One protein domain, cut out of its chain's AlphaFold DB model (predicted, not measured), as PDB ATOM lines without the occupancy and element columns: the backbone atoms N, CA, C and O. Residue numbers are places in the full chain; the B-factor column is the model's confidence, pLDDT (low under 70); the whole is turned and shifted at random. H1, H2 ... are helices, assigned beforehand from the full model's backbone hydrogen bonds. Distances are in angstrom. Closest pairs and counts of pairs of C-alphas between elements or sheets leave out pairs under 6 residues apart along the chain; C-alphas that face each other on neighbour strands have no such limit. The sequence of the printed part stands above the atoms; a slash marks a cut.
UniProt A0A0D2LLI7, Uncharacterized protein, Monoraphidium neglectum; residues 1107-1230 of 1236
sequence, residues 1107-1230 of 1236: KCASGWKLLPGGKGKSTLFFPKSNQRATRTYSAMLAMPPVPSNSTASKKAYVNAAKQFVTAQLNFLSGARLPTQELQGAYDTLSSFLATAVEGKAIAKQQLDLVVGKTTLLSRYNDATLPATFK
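This is residues 1107 to 1230 of the 1236 residues of an uncharacterized protein of Monoraphidium neglectum (UniProt A0A0D2LLI7). One long helix, H4, runs through the middle of a six-helix model; H5 and H6 pack on one side of it and on each other, while two short helices, H3 and H1, pack on the other side, H1 across the last residues of H4. A long loop from H1 leads to the small H2, which lies at the periphery and touches no other helix. The printed part has 124 residues, with the helices in the order H1, H2, H3, H4, H5, H6 and no named strand, and its class is all helix. It is compact, with a radius of gyration of the C-alphas of 14.2 A, and spans 38 by 34 by 24 A.

H1 takes residues 1107 to 1114, and its first C-alpha, Lys 1107, is at (167.989, 217.172, 284.853). H2 is residues 1129 to 1132 and H3 is residues 1137 to 1142. H4, the longest helix, is residues 1152 to 1172 and measures 29.8 A from its first C-alpha, at (187.053, 205.090, 309.184), to its last. H5, residues 1180 to 1195, measures 22.4 A. H6, residues 1204 to 1222, measures 26.2 A and ends with C-alpha 1222 at (170.684, 204.557, 293.841).

H4 is the hub and touches four helices. H6 touches it, the same way, at a steep tilt of 36 degrees, only just past shallow; the closest C-alphas, those of Ala 1160 and Thr 1214, are 5.2 A apart. H5 touches H4 with residues 1186 to 1193 alone, opposite ways at a steep tilt of 57 degrees; the closest C-alphas are those of Phe 1164 and Tyr 1186, 6.6 A apart. H5 and H6 touch, opposite ways at a steep tilt of 57 degrees, with residues 1210 to 1217 of H6 alone; the closest C-alphas, those of Ala 1185 and Lys 1213, are 4.9 A apart. H3 touches residues 1158 to 1166 of H4 alone, opposite ways at a steep tilt of 61 degrees, and the closest C-alphas are those of Leu 1141 and Lys 1162, 5.5 A apart. H1 touches residues 1169 to 1172 of H4 alone, about perpendicular at 81 degrees; the closest C-alphas, those of Gly 1111 and Leu 1169, are 4.9 A apart. H3 is apart from H5 and from H6. In H1, H3, H4, H5 and H6 every O i to N i+4 pair is within hydrogen-bond range; H2 is too short for such a pair.

The two C-alphas farthest apart are those of Asn 1130 and Thr 1228, at 43.4 A. The printed part has no cut. The link from H1 to H2, 14 residues, is long, and the link from H2 to H3 is tight. The mean pLDDT of the printed part is 84.4; residues 1120 to 1134 and residue 1178 are under 70.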
ATOM      1  N   LYS A1107     167.918 217.597 283.450       83.38
ATOM      2  CA  LYS A1107     167.989 217.172 284.853       83.38
ATOM      3  C   LYS A1107     169.359 217.502 285.454       83.38
ATOM      4  O   LYS A1107     169.441 218.028 286.564       83.38
ATOM      5  N   CYS A1108     170.419 217.313 284.669       85.31
ATOM      6  CA  CYS A1108     171.756 217.816 284.966       85.31
ATOM      7  C   CYS A1108     171.763 219.347 285.108       85.31
ATOM      8  O   CYS A1108     172.279 219.881 286.091       85.31
ATOM      9  N   ALA A1109     171.164 220.056 284.145       83.56
ATOM     10  CA  ALA A1109     171.123 221.514 284.097       83.56
ATOM     11  C   ALA A1109     170.370 222.120 285.291       83.56
ATOM     12  O   ALA A1109     170.898 223.010 285.953       83.56
ATOM     13  N   SER A1110     169.166 221.626 285.600       82.56
ATOM     14  CA  SER A1110     168.357 222.116 286.730       82.56
ATOM     15  C   SER A1110     169.043 221.880 288.078       82.56
ATOM     16  O   SER A1110     169.245 222.839 288.828       82.56
ATOM     17  N   GLY A1111     169.502 220.650 288.345       85.06
ATOM     18  CA  GLY A1111     170.211 220.314 289.583       85.06
ATOM     19  C   GLY A1111     171.467 221.166 289.799       85.06
ATOM     20  O   GLY A1111     171.646 221.741 290.874       85.06
ATOM     21  N   TRP A1112     172.311 221.324 288.772       88.38
ATOM     22  CA  TRP A1112     173.526 222.142 288.872       88.38
ATOM     23  C   TRP A1112     173.272 223.658 288.877       88.38
ATOM     24  O   TRP A1112     174.094 224.382 289.435       88.38
ATOM     25  N   LYS A1113     172.174 224.152 288.289       84.56
ATOM     26  CA  LYS A1113     171.810 225.585 288.290       84.56
ATOM     27  C   LYS A1113     171.260 226.049 289.640       84.56
ATOM     28  O   LYS A1113     171.487 227.194 290.018       84.56
ATOM     29  N   LEU A1114     170.536 225.182 290.348       82.50
ATOM     30  CA  LEU A1114     169.903 225.503 291.633       82.50
ATOM     31  C   LEU A1114     170.808 225.238 292.849       82.50
ATOM     32  O   LEU A1114     170.499 225.685 293.953       82.50
ATOM     33  N   LEU A1115     171.930 224.533 292.671       83.12
ATOM     34  CA  LEU A1115     172.906 224.317 293.738       83.12
ATOM     35  C   LEU A1115     173.749 225.593 293.965       83.12
ATOM     36  O   LEU A1115     174.328 226.101 293.003       83.12
ATOM     37  N   PRO A1116     173.887 226.112 295.203       73.75
ATOM     38  CA  PRO A1116     174.714 227.291 295.478       73.75
ATOM     39  C   PRO A1116     176.160 227.116 294.990       73.75
ATOM     40  O   PRO A1116     176.803 226.120 295.302       73.75
ATOM     41  N   GLY A1117     176.671 228.066 294.197       70.88
ATOM     42  CA  GLY A1117     178.005 227.977 293.570       70.88
ATOM     43  C   GLY A1117     178.103 227.034 292.353       70.88
ATOM     44  O   GLY A1117     179.134 226.999 291.669       70.88
ATOM     45  N   GLY A1118     177.023 226.314 292.042       81.56
ATOM     46  CA  GLY A1118     176.866 225.446 290.879       81.56
ATOM     47  C   GLY A1118     177.917 224.341 290.773       81.56
ATOM     48  O   GLY A1118     178.424 223.812 291.765       81.56
ATOM     49  N   LYS A1119     178.284 223.988 289.535       80.31
ATOM     50  CA  LYS A1119     179.291 222.946 289.262       80.31
ATOM     51  C   LYS A1119     180.722 223.364 289.656       80.31
ATOM     52  O   LYS A1119     181.591 222.494 289.720       80.31
ATOM     53  N   GLY A1120     180.982 224.656 289.913       61.28
ATOM     54  CA  GLY A1120     182.328 225.242 289.800       61.28
ATOM     55  C   GLY A1120     182.901 226.048 290.976       61.28
ATOM     56  O   GLY A1120     184.111 226.245 290.976       61.28
ATOM     57  N   LYS A1121     182.125 226.523 291.965       60.75
ATOM     58  CA  LYS A1121     182.669 227.338 293.082       60.75
ATOM     59  C   LYS A1121     182.039 226.990 294.441       60.75
ATOM     60  O   LYS A1121     180.909 226.531 294.496       60.75
ATOM     61  N   SER A1122     182.794 227.230 295.520       58.91
ATOM     62  CA  SER A1122     182.357 227.320 296.929       58.91
ATOM     63  C   SER A1122     181.375 226.255 297.447       58.91
ATOM     64  O   SER A1122     180.169 226.479 297.496       58.91
ATOM     65  N   THR A1123     181.894 225.133 297.957       64.56
ATOM     66  CA  THR A1123     181.084 224.159 298.714       64.56
ATOM     67  C   THR A1123     180.858 224.583 300.170       64.56
ATOM     68  O   THR A1123     181.710 225.223 300.788       64.56
ATOM     69  N   LEU A1124     179.721 224.170 300.744       61.88
ATOM     70  CA  LEU A1124     179.382 224.414 302.155       61.88
ATOM     71  C   LEU A1124     180.226 223.600 303.157       61.88
ATOM     72  O   LEU A1124     180.400 224.033 304.291       61.88
ATOM     73  N   PHE A1125     180.764 222.443 302.757       65.38
ATOM     74  CA  PHE A1125     181.375 221.467 303.681       65.38
ATOM     75  C   PHE A1125     182.872 221.681 303.935       65.38
ATOM     76  O   PHE A1125     183.469 220.960 304.723       65.38
ATOM     77  N   PHE A1126     183.511 222.653 303.281       66.12
ATOM     78  CA  PHE A1126     184.912 222.976 303.545       66.12
ATOM     79  C   PHE A1126     185.001 224.293 304.325       66.12
ATOM     80  O   PHE A1126     185.038 225.367 303.723       66.12
ATOM     81  N   PRO A1127     185.032 224.264 305.674       56.03
ATOM     82  CA  PRO A1127     184.968 225.488 306.469       56.03
ATOM     83  C   PRO A1127     186.162 226.423 306.217       56.03
ATOM     84  O   PRO A1127     185.981 227.639 306.245       56.03
ATOM     85  N   LYS A1128     187.350 225.889 305.891       62.59
ATOM     86  CA  LYS A1128     188.556 226.681 305.593       62.59
ATOM     87  C   LYS A1128     188.519 227.291 304.186       62.59
ATOM     88  O   LYS A1128     188.304 226.581 303.207       62.59
ATOM     89  N   SER A1129     188.828 228.587 304.076       57.62
ATOM     90  CA  SER A1129     188.826 229.340 302.806       57.62
ATOM     91  C   SER A1129     189.654 228.673 301.693       57.62
ATOM     92  O   SER A1129     189.149 228.431 300.596       57.62
ATOM     93  N   ASN A1130     190.886 228.249 301.999       61.62
ATOM     94  CA  ASN A1130     191.785 227.585 301.042       61.62
ATOM     95  C   ASN A1130     191.272 226.222 300.526       61.62
ATOM     96  O   ASN A1130     191.634 225.797 299.429       61.62
ATOM     97  N   GLN A1131     190.389 225.549 301.270       63.47
ATOM     98  CA  GLN A1131     189.744 224.308 300.830       63.47
ATOM     99  C   GLN A1131     188.528 224.577 299.922       63.47
ATOM    100  O   GLN A1131     188.277 223.805 298.997       63.47
ATOM    101  N   ARG A1132     187.816 225.703 300.103       65.12
ATOM    102  CA  ARG A1132     186.701 226.110 299.216       65.12
ATOM    103  C   ARG A1132     187.170 226.476 297.807       65.12
ATOM    104  O   ARG A1132     186.434 226.247 296.852       65.12
ATOM    105  N   ALA A1133     188.385 227.013 297.686       58.47
ATOM    106  CA  ALA A1133     189.012 227.335 296.404       58.47
ATOM    107  C   ALA A1133     189.461 226.092 295.609       58.47
ATOM    108  O   ALA A1133     189.553 226.150 294.388       58.47
ATOM    109  N   THR A1134     189.730 224.968 296.287       60.56
ATOM    110  CA  THR A1134     190.366 223.777 295.690       60.56
ATOM    111  C   THR A1134     189.443 222.563 295.554       60.56
ATOM    112  O   THR A1134     189.791 221.618 294.845       60.56
ATOM    113  N   ARG A1135     188.264 222.549 296.196       72.25
ATOM    114  CA  ARG A1135     187.309 221.427 296.119       72.25
ATOM    115  C   ARG A1135     185.865 221.885 295.884       72.25
ATOM    116  O   ARG A1135     185.133 222.250 296.806       72.25
ATOM    117  N   THR A1136     185.453 221.807 294.621       84.56
ATOM    118  CA  THR A1136     184.082 222.055 294.145       84.56
ATOM    119  C   THR A1136     183.134 220.890 294.467       84.56
ATOM    120  O   THR A1136     183.562 219.781 294.796       84.56
ATOM    121  N   TYR A1137     181.823 221.111 294.312       86.12
ATOM    122  CA  TYR A1137     180.812 220.049 294.413       86.12
ATOM    123  C   TYR A1137     181.058 218.924 293.392       86.12
ATOM    124  O   TYR A1137     180.946 217.744 293.723       86.12
ATOM    125  N   SER A1138     181.445 219.282 292.165       85.31
ATOM    126  CA  SER A1138     181.797 218.322 291.114       85.31
ATOM    127  C   SER A1138     183.058 217.525 291.457       85.31
ATOM    128  O   SER A1138     183.057 216.309 291.276       85.31
ATOM    129  N   ALA A1139     184.082 218.162 292.035       85.56
ATOM    130  CA  ALA A1139     185.290 217.484 292.502       85.56
ATOM    131  C   ALA A1139     184.989 216.486 293.632       85.56
ATOM    132  O   ALA A1139     185.479 215.364 293.573       85.56
ATOM    133  N   MET A1140     184.147 216.842 294.615       88.88
ATOM    134  CA  MET A1140     183.726 215.933 295.699       88.88
ATOM    135  C   MET A1140     183.056 214.658 295.157       88.88
ATOM    136  O   MET A1140     183.405 213.547 295.559       88.88
ATOM    137  N   LEU A1141     182.128 214.805 294.207       91.25
ATOM    138  CA  LEU A1141     181.458 213.671 293.559       91.25
ATOM    139  C   LEU A1141     182.419 212.839 292.697       91.25
ATOM    140  O   LEU A1141     182.309 211.615 292.666       91.25
ATOM    141  N   ALA A1142     183.376 213.494 292.033       88.94
ATOM    142  CA  ALA A1142     184.382 212.859 291.186       88.94
ATOM    143  C   ALA A1142     185.564 212.235 291.952       88.94
ATOM    144  O   ALA A1142     186.351 211.518 291.335       88.94
ATOM    145  N   MET A1143     185.714 212.468 293.268       86.12
ATOM    146  CA  MET A1143     186.796 211.842 294.042       86.12
ATOM    147  C   MET A1143     186.729 210.311 293.899       86.12
ATOM    148  O   MET A1143     185.629 209.749 293.983       86.12
ATOM    149  N   PRO A1144     187.864 209.601 293.783       85.44
ATOM    150  CA  PRO A1144     187.874 208.138 293.783       85.44
ATOM    151  C   PRO A1144     187.310 207.553 295.099       85.44
ATOM    152  O   PRO A1144     187.045 208.290 296.063       85.44
ATOM    153  N   PRO A1145     187.096 206.226 295.175       85.75
ATOM    154  CA  PRO A1145     186.926 205.538 296.451       85.75
ATOM    155  C   PRO A1145     188.074 205.894 297.403       85.75
ATOM    156  O   PRO A1145     189.235 205.954 296.997       85.75
ATOM    157  N   VAL A1146     187.758 206.164 298.671       85.19
ATOM    158  CA  VAL A1146     188.785 206.513 299.661       85.19
ATOM    159  C   VAL A1146     189.664 205.274 299.916       85.19
ATOM    160  O   VAL A1146     189.096 204.219 300.208       85.19
ATOM    161  N   PRO A1147     191.008 205.372 299.837       88.00
ATOM    162  CA  PRO A1147     191.909 204.224 299.955       88.00
ATOM    163  C   PRO A1147     191.657 203.328 301.175       88.00
ATOM    164  O   PRO A1147     191.279 203.794 302.256       88.00
ATOM    165  N   SER A1148     191.914 202.027 301.013       84.12
ATOM    166  CA  SER A1148     191.681 200.994 302.033       84.12
ATOM    167  C   SER A1148     192.397 201.282 303.358       84.12
ATOM    168  O   SER A1148     191.815 201.043 304.414       84.12
ATOM    169  N   ASN A1149     193.582 201.896 303.320       86.31
ATOM    170  CA  ASN A1149     194.364 202.310 304.491       86.31
ATOM    171  C   ASN A1149     193.864 203.591 305.201       86.31
ATOM    172  O   ASN A1149     194.367 203.937 306.265       86.31
ATOM    173  N   SER A1150     192.881 204.318 304.654       89.81
ATOM    174  CA  SER A1150     192.376 205.549 305.281       89.81
ATOM    175  C   SER A1150     191.492 205.277 306.503       89.81
ATOM    176  O   SER A1150     190.746 204.293 306.546       89.81
ATOM    177  N   THR A1151     191.513 206.202 307.468       93.44
ATOM    178  CA  THR A1151     190.718 206.113 308.705       93.44
ATOM    179  C   THR A1151     189.217 205.992 308.427       93.44
ATOM    180  O   THR A1151     188.690 206.566 307.467       93.44
ATOM    181  N   ALA A1152     188.503 205.266 309.294       92.00
ATOM    182  CA  ALA A1152     187.053 205.090 309.184       92.00
ATOM    183  C   ALA A1152     186.310 206.439 309.172       92.00
ATOM    184  O   ALA A1152     185.394 206.632 308.378       92.00
ATOM    185  N   SER A1153     186.774 207.410 309.966       91.19
ATOM    186  CA  SER A1153     186.224 208.767 310.006       91.19
ATOM    187  C   SER A1153     186.401 209.529 308.685       91.19
ATOM    188  O   SER A1153     185.458 210.172 308.230       91.19
ATOM    189  N   LYS A1154     187.553 209.405 308.002       91.94
ATOM    190  CA  LYS A1154     187.756 209.998 306.666       91.94
ATOM    191  C   LYS A1154     186.859 209.340 305.613       91.94
ATOM    192  O   LYS A1154     186.251 210.044 304.810       91.94
ATOM    193  N   LYS A1155     186.739 208.006 305.642       93.25
ATOM    194  CA  LYS A1155     185.832 207.245 304.762       93.25
ATOM    195  C   LYS A1155     184.375 207.676 304.959       93.25
ATOM    196  O   LYS A1155     183.703 207.996 303.983       93.25
ATOM    197  N   ALA A1156     183.911 207.753 306.207       93.50
ATOM    198  CA  ALA A1156     182.557 208.191 306.538       93.50
ATOM    199  C   ALA A1156     182.291 209.642 306.116       93.50
ATOM    200  O   ALA A1156     181.265 209.898 305.500       93.50
ATOM    201  N   TYR A1157     183.223 210.572 306.361       93.88
ATOM    202  CA  TYR A1157     183.073 211.978 305.968       93.88
ATOM    203  C   TYR A1157     182.926 212.154 304.447       93.88
ATOM    204  O   TYR A1157     181.985 212.796 303.984       93.88
ATOM    205  N   VAL A1158     183.814 211.542 303.654       91.88
ATOM    206  CA  VAL A1158     183.763 211.640 302.181       91.88
ATOM    207  C   VAL A1158     182.520 210.942 301.618       91.88
ATOM    208  O   VAL A1158     181.890 211.464 300.700       91.88
ATOM    209  N   ASN A1159     182.119 209.797 302.179       93.38
ATOM    210  CA  ASN A1159     180.899 209.108 301.753       93.38
ATOM    211  C   ASN A1159     179.637 209.908 302.117       93.38
ATOM    212  O   ASN A1159     178.753 210.049 301.271       93.38
ATOM    213  N   ALA A1160     179.574 210.487 303.320       94.31
ATOM    214  CA  ALA A1160     178.497 211.375 303.750       94.31
ATOM    215  C   ALA A1160     178.368 212.582 302.814       94.31
ATOM    216  O   ALA A1160     177.282 212.843 302.304       94.31
ATOM    217  N   ALA A1161     179.479 213.265 302.515       92.62
ATOM    218  CA  ALA A1161     179.497 214.402 301.599       92.62
ATOM    219  C   ALA A1161     179.020 214.019 300.188       92.62
ATOM    220  O   ALA A1161     178.150 214.687 299.632       92.62
ATOM    221  N   LYS A1162     179.516 212.909 299.625       93.25
ATOM    222  CA  LYS A1162     179.070 212.408 298.314       93.25
ATOM    223  C   LYS A1162     177.573 212.104 298.282       93.25
ATOM    224  O   LYS A1162     176.891 212.540 297.354       93.25
ATOM    225  N   GLN A1163     177.050 211.384 299.275       95.12
ATOM    226  CA  GLN A1163     175.637 210.989 299.291       95.12
ATOM    227  C   GLN A1163     174.701 212.157 299.617       95.12
ATOM    228  O   GLN A1163     173.627 212.245 299.027       95.12
ATOM    229  N   PHE A1164     175.123 213.094 300.468       94.62
ATOM    230  CA  PHE A1164     174.393 214.332 300.734       94.62
ATOM    231  C   PHE A1164     174.290 215.215 299.482       94.62
ATOM    232  O   PHE A1164     173.194 215.615 299.101       94.62
ATOM    233  N   VAL A1165     175.406 215.461 298.779       92.44
ATOM    234  CA  VAL A1165     175.402 216.252 297.530       92.44
ATOM    235  C   VAL A1165     174.579 215.570 296.439       92.44
ATOM    236  O   VAL A1165     173.829 216.239 295.736       92.44
ATOM    237  N   THR A1166     174.676 214.246 296.318       94.00
ATOM    238  CA  THR A1166     173.876 213.476 295.352       94.00
ATOM    239  C   THR A1166     172.383 213.552 295.684       94.00
ATOM    240  O   THR A1166     171.575 213.764 294.783       94.00
ATOM    241  N   ALA A1167     172.009 213.470 296.967       92.88
ATOM    242  CA  ALA A1167     170.621 213.611 297.404       92.88
ATOM    243  C   ALA A1167     170.085 215.023 297.146       92.88
ATOM    244  O   ALA A1167     168.965 215.162 296.660       92.88
ATOM    245  N   GLN A1168     170.903 216.054 297.384       91.69
ATOM    246  CA  GLN A1168     170.539 217.438 297.093       91.69
ATOM    247  C   GLN A1168     170.403 217.695 295.587       91.69
ATOM    248  O   GLN A1168     169.455 218.350 295.175       91.69
ATOM    249  N   LEU A1169     171.288 217.156 294.742       91.75
ATOM    250  CA  LEU A1169     171.156 217.269 293.283       91.75
ATOM    251  C   LEU A1169     169.932 216.508 292.751       91.75
ATOM    252  O   LEU A1169     169.229 217.022 291.884       91.75
ATOM    253  N   ASN A1170     169.620 215.331 293.305       92.00
ATOM    254  CA  ASN A1170     168.377 214.613 293.014       92.00
ATOM    255  C   ASN A1170     167.139 215.444 293.411       92.00
ATOM    256  O   ASN A1170     166.230 215.604 292.601       92.00
ATOM    257  N   PHE A1171     167.127 216.029 294.613       89.12
ATOM    258  CA  PHE A1171     166.027 216.869 295.102       89.12
ATOM    259  C   PHE A1171     165.841 218.153 294.273       89.12
ATOM    260  O   PHE A1171     164.751 218.414 293.770       89.12
ATOM    261  N   LEU A1172     166.920 218.908 294.035       87.19
ATOM    262  CA  LEU A1172     166.918 220.124 293.207       87.19
ATOM    263  C   LEU A1172     166.576 219.867 291.730       87.19
ATOM    264  O   LEU A1172     166.256 220.804 291.005       87.19
ATOM    265  N   SER A1173     166.635 218.616 291.275       85.25
ATOM    266  CA  SER A1173     166.222 218.198 289.932       85.25
ATOM    267  C   SER A1173     164.888 217.427 289.924       85.25
ATOM    268  O   SER A1173     164.597 216.657 289.003       85.25
ATOM    269  N   GLY A1174     164.060 217.638 290.955       82.94
ATOM    270  CA  GLY A1174     162.653 217.230 290.999       82.94
ATOM    271  C   GLY A1174     162.367 215.827 291.544       82.94
ATOM    272  O   GLY A1174     161.239 215.359 291.405       82.94
ATOM    273  N   ALA A1175     163.341 215.131 292.141       86.62
ATOM    274  CA  ALA A1175     163.084 213.862 292.835       86.62
ATOM    275  C   ALA A1175     162.549 214.105 294.257       86.62
ATOM    276  O   ALA A1175     163.130 214.890 295.013       86.62
ATOM    277  N   ARG A1176     161.477 213.410 294.660       82.81
ATOM    278  CA  ARG A1176     160.913 213.589 296.014       82.81
ATOM    279  C   ARG A1176     161.751 212.927 297.113       82.81
ATOM    280  O   ARG A1176     162.099 211.754 297.006       82.81
ATOM    281  N   LEU A1177     161.960 213.629 298.232       80.62
ATOM    282  CA  LEU A1177     162.386 213.018 299.499       80.62
ATOM    283  C   LEU A1177     161.180 212.267 300.113       80.62
ATOM    284  O   LEU A1177     160.215 212.925 300.498       80.62
ATOM    285  N   PRO A1178     161.162 210.918 300.178       66.88
ATOM    286  CA  PRO A1178     159.911 210.179 300.394       66.88
ATOM    287  C   PRO A1178     159.363 210.146 301.828       66.88
ATOM    288  O   PRO A1178     158.179 209.873 302.000       66.88
ATOM    289  N   THR A1179     160.196 210.348 302.857       77.94
ATOM    290  CA  THR A1179     159.793 210.187 304.270       77.94
ATOM    291  C   THR A1179     160.522 211.134 305.222       77.94
ATOM    292  O   THR A1179     161.635 211.593 304.955       77.94
ATOM    293  N   GLN A1180     159.927 211.341 306.404       76.06
ATOM    294  CA  GLN A1180     160.540 212.055 307.530       76.06
ATOM    295  C   GLN A1180     161.888 211.445 307.963       76.06
ATOM    296  O   GLN A1180     162.777 212.174 308.391       76.06
ATOM    297  N   GLU A1181     162.086 210.129 307.817       78.69
ATOM    298  CA  GLU A1181     163.372 209.482 308.118       78.69
ATOM    299  C   GLU A1181     164.488 209.896 307.154       78.69
ATOM    300  O   GLU A1181     165.640 210.040 307.574       78.69
ATOM    301  N   LEU A1182     164.147 210.100 305.876       84.25
ATOM    302  CA  LEU A1182     165.066 210.556 304.835       84.25
ATOM    303  C   LEU A1182     165.338 212.060 304.938       84.25
ATOM    304  O   LEU A1182     166.492 212.457 304.793       84.25
ATOM    305  N   GLN A1183     164.339 212.868 305.310       84.44
ATOM    306  CA  GLN A1183     164.570 214.262 305.704       84.44
ATOM    307  C   GLN A1183     165.488 214.335 306.935       84.44
ATOM    308  O   GLN A1183     166.528 214.977 306.892       84.44
ATOM    309  N   GLY A1184     165.201 213.569 307.991       81.94
ATOM    310  CA  GLY A1184     166.055 213.505 309.178       81.94
ATOM    311  C   GLY A1184     167.463 212.965 308.893       81.94
ATOM    312  O   GLY A1184     168.415 213.360 309.563       81.94
ATOM    313  N   ALA A1185     167.638 212.091 307.895       89.94
ATOM    314  CA  ALA A1185     168.957 211.672 307.414       89.94
ATOM    315  C   ALA A1185     169.699 212.811 306.705       89.94
ATOM    316  O   ALA A1185     170.877 213.035 306.987       89.94
ATOM    317  N   TYR A1186     169.003 213.541 305.832       89.81
ATOM    318  CA  TYR A1186     169.515 214.726 305.152       89.81
ATOM    319  C   TYR A1186     169.936 215.809 306.160       89.81
ATOM    320  O   TYR A1186     171.083 216.249 306.134       89.81
ATOM    321  N   ASP A1187     169.074 216.156 307.118       86.75
ATOM    322  CA  ASP A1187     169.330 217.179 308.139       86.75
ATOM    323  C   ASP A1187     170.492 216.788 309.069       86.75
ATOM    324  O   ASP A1187     171.379 217.603 309.340       86.75
ATOM    325  N   THR A1188     170.540 215.519 309.506       88.69
ATOM    326  CA  THR A1188     171.649 214.985 310.323       88.69
ATOM    327  C   THR A1188     172.981 215.125 309.589       88.69
ATOM    328  O   THR A1188     173.971 215.554 310.184       88.69
ATOM    329  N   LEU A1189     173.022 214.781 308.298       93.06
ATOM    330  CA  LEU A1189     174.246 214.856 307.503       93.06
ATOM    331  C   LEU A1189     174.609 216.294 307.115       93.06
ATOM    332  O   LEU A1189     175.793 216.608 307.097       93.06
ATOM    333  N   SER A1190     173.632 217.179 306.905       89.62
ATOM    334  CA  SER A1190     173.861 218.619 306.728       89.62
ATOM    335  C   SER A1190     174.556 219.219 307.957       89.62
ATOM    336  O   SER A1190     175.636 219.801 307.850       89.62
ATOM    337  N   SER A1191     173.991 218.981 309.148       86.62
ATOM    338  CA  SER A1191     174.537 219.446 310.431       86.62
ATOM    339  C   SER A1191     175.927 218.862 310.722       86.62
ATOM    340  O   SER A1191     176.855 219.585 311.096       86.62
ATOM    341  N   PHE A1192     176.118 217.564 310.465       92.19
ATOM    342  CA  PHE A1192     177.421 216.908 310.579       92.19
ATOM    343  C   PHE A1192     178.462 217.500 309.614       92.19
ATOM    344  O   PHE A1192     179.563 217.830 310.043       92.19
ATOM    345  N   LEU A1193     178.140 217.683 308.330       89.69
ATOM    346  CA  LEU A1193     179.088 218.208 307.337       89.69
ATOM    347  C   LEU A1193     179.394 219.705 307.518       89.69
ATOM    348  O   LEU A1193     180.442 220.158 307.065       89.69
ATOM    349  N   ALA A1194     178.520 220.456 308.193       82.50
ATOM    350  CA  ALA A1194     178.761 221.847 308.579       82.50
ATOM    351  C   ALA A1194     179.690 221.996 309.804       82.50
ATOM    352  O   ALA A1194     180.261 223.067 310.007       82.50
ATOM    353  N   THR A1195     179.845 220.948 310.623       84.94
ATOM    354  CA  THR A1195     180.568 220.998 311.913       84.94
ATOM    355  C   THR A1195     181.814 220.109 311.969       84.94
ATOM    356  O   THR A1195     182.784 220.444 312.651       84.94
ATOM    357  N   ALA A1196     181.828 218.987 311.248       85.06
ATOM    358  CA  ALA A1196     182.955 218.064 311.187       85.06
ATOM    359  C   ALA A1196     184.030 218.506 310.178       85.06
ATOM    360  O   ALA A1196     183.785 219.267 309.243       85.06
ATOM    361  N   VAL A1197     185.246 217.978 310.346       85.81
ATOM    362  CA  VAL A1197     186.406 218.277 309.494       85.81
ATOM    363  C   VAL A1197     186.959 216.978 308.913       85.81
ATOM    364  O   VAL A1197     187.238 216.040 309.662       85.81
ATOM    365  N   GLU A1198     187.156 216.931 307.592       86.19
ATOM    366  CA  GLU A1198     187.725 215.770 306.896       86.19
ATOM    367  C   GLU A1198     189.026 215.291 307.560       86.19
ATOM    368  O   GLU A1198     189.965 216.060 307.762       86.19
ATOM    369  N   GLY A1199     189.086 213.999 307.886       80.81
ATOM    370  CA  GLY A1199     190.275 213.363 308.455       80.81
ATOM    371  C   GLY A1199     190.413 213.455 309.978       80.81
ATOM    372  O   GLY A1199     191.176 212.663 310.528       80.81
ATOM    373  N   LYS A1200     189.657 214.317 310.679       89.94
ATOM    374  CA  LYS A1200     189.559 214.220 312.148       89.94
ATOM    375  C   LYS A1200     188.869 212.914 312.556       89.94
ATOM    376  O   LYS A1200     188.025 212.386 311.828       89.94
ATOM    377  N   ALA A1201     189.219 212.408 313.739       89.12
ATOM    378  CA  ALA A1201     188.496 211.311 314.368       89.12
ATOM    379  C   ALA A1201     187.054 211.736 314.698       89.12
ATOM    380  O   ALA A1201     186.810 212.868 315.112       89.12
ATOM    381  N   ILE A1202     186.114 210.813 314.515       90.75
ATOM    382  CA  ILE A1202     184.691 210.964 314.844       90.75
ATOM    383  C   ILE A1202     184.374 209.916 315.913       90.75
ATOM    384  O   ILE A1202     184.737 208.750 315.740       90.75
ATOM    385  N   ALA A1203     183.713 210.315 317.003       92.75
ATOM    386  CA  ALA A1203     183.339 209.404 318.086       92.75
ATOM    387  C   ALA A1203     182.461 208.257 317.558       92.75
ATOM    388  O   ALA A1203     181.582 208.495 316.731       92.75
ATOM    389  N   LYS A1204     182.665 207.019 318.035       90.94
ATOM    390  CA  LYS A1204     182.067 205.820 317.416       90.94
ATOM    391  C   LYS A1204     180.542 205.907 317.242       90.94
ATOM    392  O   LYS A1204     180.058 205.653 316.152       90.94
ATOM    393  N   GLN A1205     179.799 206.370 318.247       91.50
ATOM    394  CA  GLN A1205     178.342 206.556 318.139       91.50
ATOM    395  C   GLN A1205     177.942 207.536 317.017       91.50
ATOM    396  O   GLN A1205     176.993 207.285 316.277       91.50
ATOM    397  N   GLN A1206     178.682 208.638 316.857       93.88
ATOM    398  CA  GLN A1206     178.463 209.609 315.784       93.88
ATOM    399  C   GLN A1206     178.904 209.047 314.424       93.88
ATOM    400  O   GLN A1206     178.257 209.319 313.418       93.88
ATOM    401  N   LEU A1207     179.968 208.239 314.386       93.88
ATOM    402  CA  LEU A1207     180.430 207.540 313.189       93.88
ATOM    403  C   LEU A1207     179.376 206.537 312.701       93.88
ATOM    404  O   LEU A1207     179.007 206.575 311.531       93.88
ATOM    405  N   ASP A1208     178.855 205.702 313.599       92.69
ATOM    406  CA  ASP A1208     177.834 204.693 313.312       92.69
ATOM    407  C   ASP A1208     176.515 205.361 312.867       92.69
ATOM    408  O   ASP A1208     175.911 204.947 311.875       92.69
ATOM    409  N   LEU A1209     176.116 206.471 313.510       94.38
ATOM    410  CA  LEU A1209     174.980 207.303 313.089       94.38
ATOM    411  C   LEU A1209     175.183 207.901 311.685       94.38
ATOM    412  O   LEU A1209     174.298 207.791 310.835       94.38
ATOM    413  N   VAL A1210     176.338 208.522 311.425       95.44
ATOM    414  CA  VAL A1210     176.671 209.125 310.122       95.44
ATOM    415  C   VAL A1210     176.716 208.062 309.031       95.44
ATOM    416  O   VAL A1210     176.152 208.282 307.961       95.44
ATOM    417  N   VAL A1211     177.315 206.897 309.291       95.81
ATOM    418  CA  VAL A1211     177.329 205.761 308.359       95.81
ATOM    419  C   VAL A1211     175.904 205.274 308.093       95.81
ATOM    420  O   VAL A1211     175.526 205.177 306.929       95.81
ATOM    421  N   GLY A1212     175.073 205.087 309.122       94.94
ATOM    422  CA  GLY A1212     173.672 204.683 308.965       94.94
ATOM    423  C   GLY A1212     172.847 205.661 308.119       94.94
ATOM    424  O   GLY A1212     172.185 205.251 307.161       94.94
ATOM    425  N   LYS A1213     172.928 206.970 308.400       96.31
ATOM    426  CA  LYS A1213     172.249 208.000 307.589       96.31
ATOM    427  C   LYS A1213     172.821 208.091 306.167       96.31
ATOM    428  O   LYS A1213     172.059 208.273 305.218       96.31
ATOM    429  N   THR A1214     174.130 207.890 305.991       96.00
ATOM    430  CA  THR A1214     174.796 207.867 304.673       96.00
ATOM    431  C   THR A1214     174.348 206.670 303.838       96.00
ATOM    432  O   THR A1214     174.076 206.819 302.648       96.00
ATOM    433  N   THR A1215     174.206 205.490 304.447       95.69
ATOM    434  CA  THR A1215     173.660 204.292 303.794       95.69
ATOM    435  C   THR A1215     172.207 204.504 303.371       95.69
ATOM    436  O   THR A1215     171.836 204.101 302.269       95.69
ATOM    437  N   LEU A1216     171.397 205.180 304.195       93.81
ATOM    438  CA  LEU A1216     170.010 205.504 303.855       93.81
ATOM    439  C   LEU A1216     169.920 206.491 302.672       93.81
ATOM    440  O   LEU A1216     169.160 206.234 301.738       93.81
ATOM    441  N   LEU A1217     170.750 207.547 302.640       94.31
ATOM    442  CA  LEU A1217     170.838 208.431 301.466       94.31
ATOM    443  C   LEU A1217     171.410 207.729 300.222       94.31
ATOM    444  O   LEU A1217     170.936 208.006 299.126       94.31
ATOM    445  N   SER A1218     172.362 206.795 300.349       94.94
ATOM    446  CA  SER A1218     172.830 206.007 299.191       94.94
ATOM    447  C   SER A1218     171.692 205.189 298.592       94.94
ATOM    448  O   SER A1218     171.448 205.271 297.395       94.94
ATOM    449  N   ARG A1219     170.924 204.472 299.425       93.56
ATOM    450  CA  ARG A1219     169.756 203.712 298.956       93.56
ATOM    451  C   ARG A1219     168.715 204.606 298.280       93.56
ATOM    452  O   ARG A1219     168.126 204.193 297.287       93.56
ATOM    453  N   TYR A1220     168.520 205.835 298.764       93.81
ATOM    454  CA  TYR A1220     167.708 206.833 298.065       93.81
ATOM    455  C   TYR A1220     168.296 207.189 296.691       93.81
ATOM    456  O   TYR A1220     167.615 207.020 295.687       93.81
ATOM    457  N   ASN A1221     169.564 207.597 296.629       94.56
ATOM    458  CA  ASN A1221     170.241 208.044 295.405       94.56
ATOM    459  C   ASN A1221     170.383 206.961 294.323       94.56
ATOM    460  O   ASN A1221     170.418 207.272 293.132       94.56
ATOM    461  N   ASP A1222     170.484 205.698 294.732       92.38
ATOM    462  CA  ASP A1222     170.684 204.557 293.841       92.38
ATOM    463  C   ASP A1222     169.375 203.882 293.387       92.38
ATOM    464  O   ASP A1222     169.442 202.992 292.531       92.38
ATOM    465  N   ALA A1223     168.220 204.349 293.895       91.88
ATOM    466  CA  ALA A1223     166.867 203.786 293.753       91.88
ATOM    467  C   ALA A1223     166.668 202.399 294.404       91.88
ATOM    468  O   ALA A1223     165.951 201.549 293.880       91.88
ATOM    469  N   THR A1224     167.310 202.157 295.551       92.44
ATOM    470  CA  THR A1224     167.353 200.862 296.264       92.44
ATOM    471  C   THR A1224     166.857 200.936 297.717       92.44
ATOM    472  O   THR A1224     167.248 200.133 298.569       92.44
ATOM    473  N   LEU A1225     165.978 201.895 298.040       87.25
ATOM    474  CA  LEU A1225     165.228 201.864 299.304       87.25
ATOM    475  C   LEU A1225     164.261 200.661 299.326       87.25
ATOM    476  O   LEU A1225     163.735 200.291 298.274       87.25
ATOM    477  N   PRO A1226     163.958 200.087 300.507       79.38
ATOM    478  CA  PRO A1226     162.904 199.082 300.640       79.38
ATOM    479  C   PRO A1226     161.547 199.589 300.127       79.38
ATOM    480  O   PRO A1226     161.246 200.781 300.216       79.38
ATOM    481  N   ALA A1227     160.700 198.677 299.639       73.12
ATOM    482  CA  ALA A1227     159.414 199.007 299.011       73.12
ATOM    483  C   ALA A1227     158.474 199.854 299.899       73.12
ATOM    484  O   ALA A1227     157.696 200.660 299.383       73.12
ATOM    485  N   THR A1228     158.602 199.739 301.225       74.19
ATOM    486  CA  THR A1228     157.895 200.553 302.230       74.19
ATOM    487  C   THR A1228     158.108 202.064 302.077       74.19
ATOM    488  O   THR A1228     157.266 202.837 302.522       74.19
ATOM    489  N   PHE A1229     159.193 202.502 301.427       71.06
ATOM    490  CA  PHE A1229     159.565 203.916 301.299       71.06
ATOM    491  C   PHE A1229     159.146 204.580 299.975       71.06
ATOM    492  O   PHE A1229     159.428 205.763 299.803       71.06
ATOM    493  N   LYS A1230     158.516 203.863 299.024       71.19
ATOM    494  CA  LYS A1230     158.111 204.386 297.691       71.19
ATOM    495  C   LYS A1230     159.153 205.325 297.044       71.19
ATOM    496  O   LYS A1230     158.847 206.472 296.688       71.19
TER     497      LYS A1230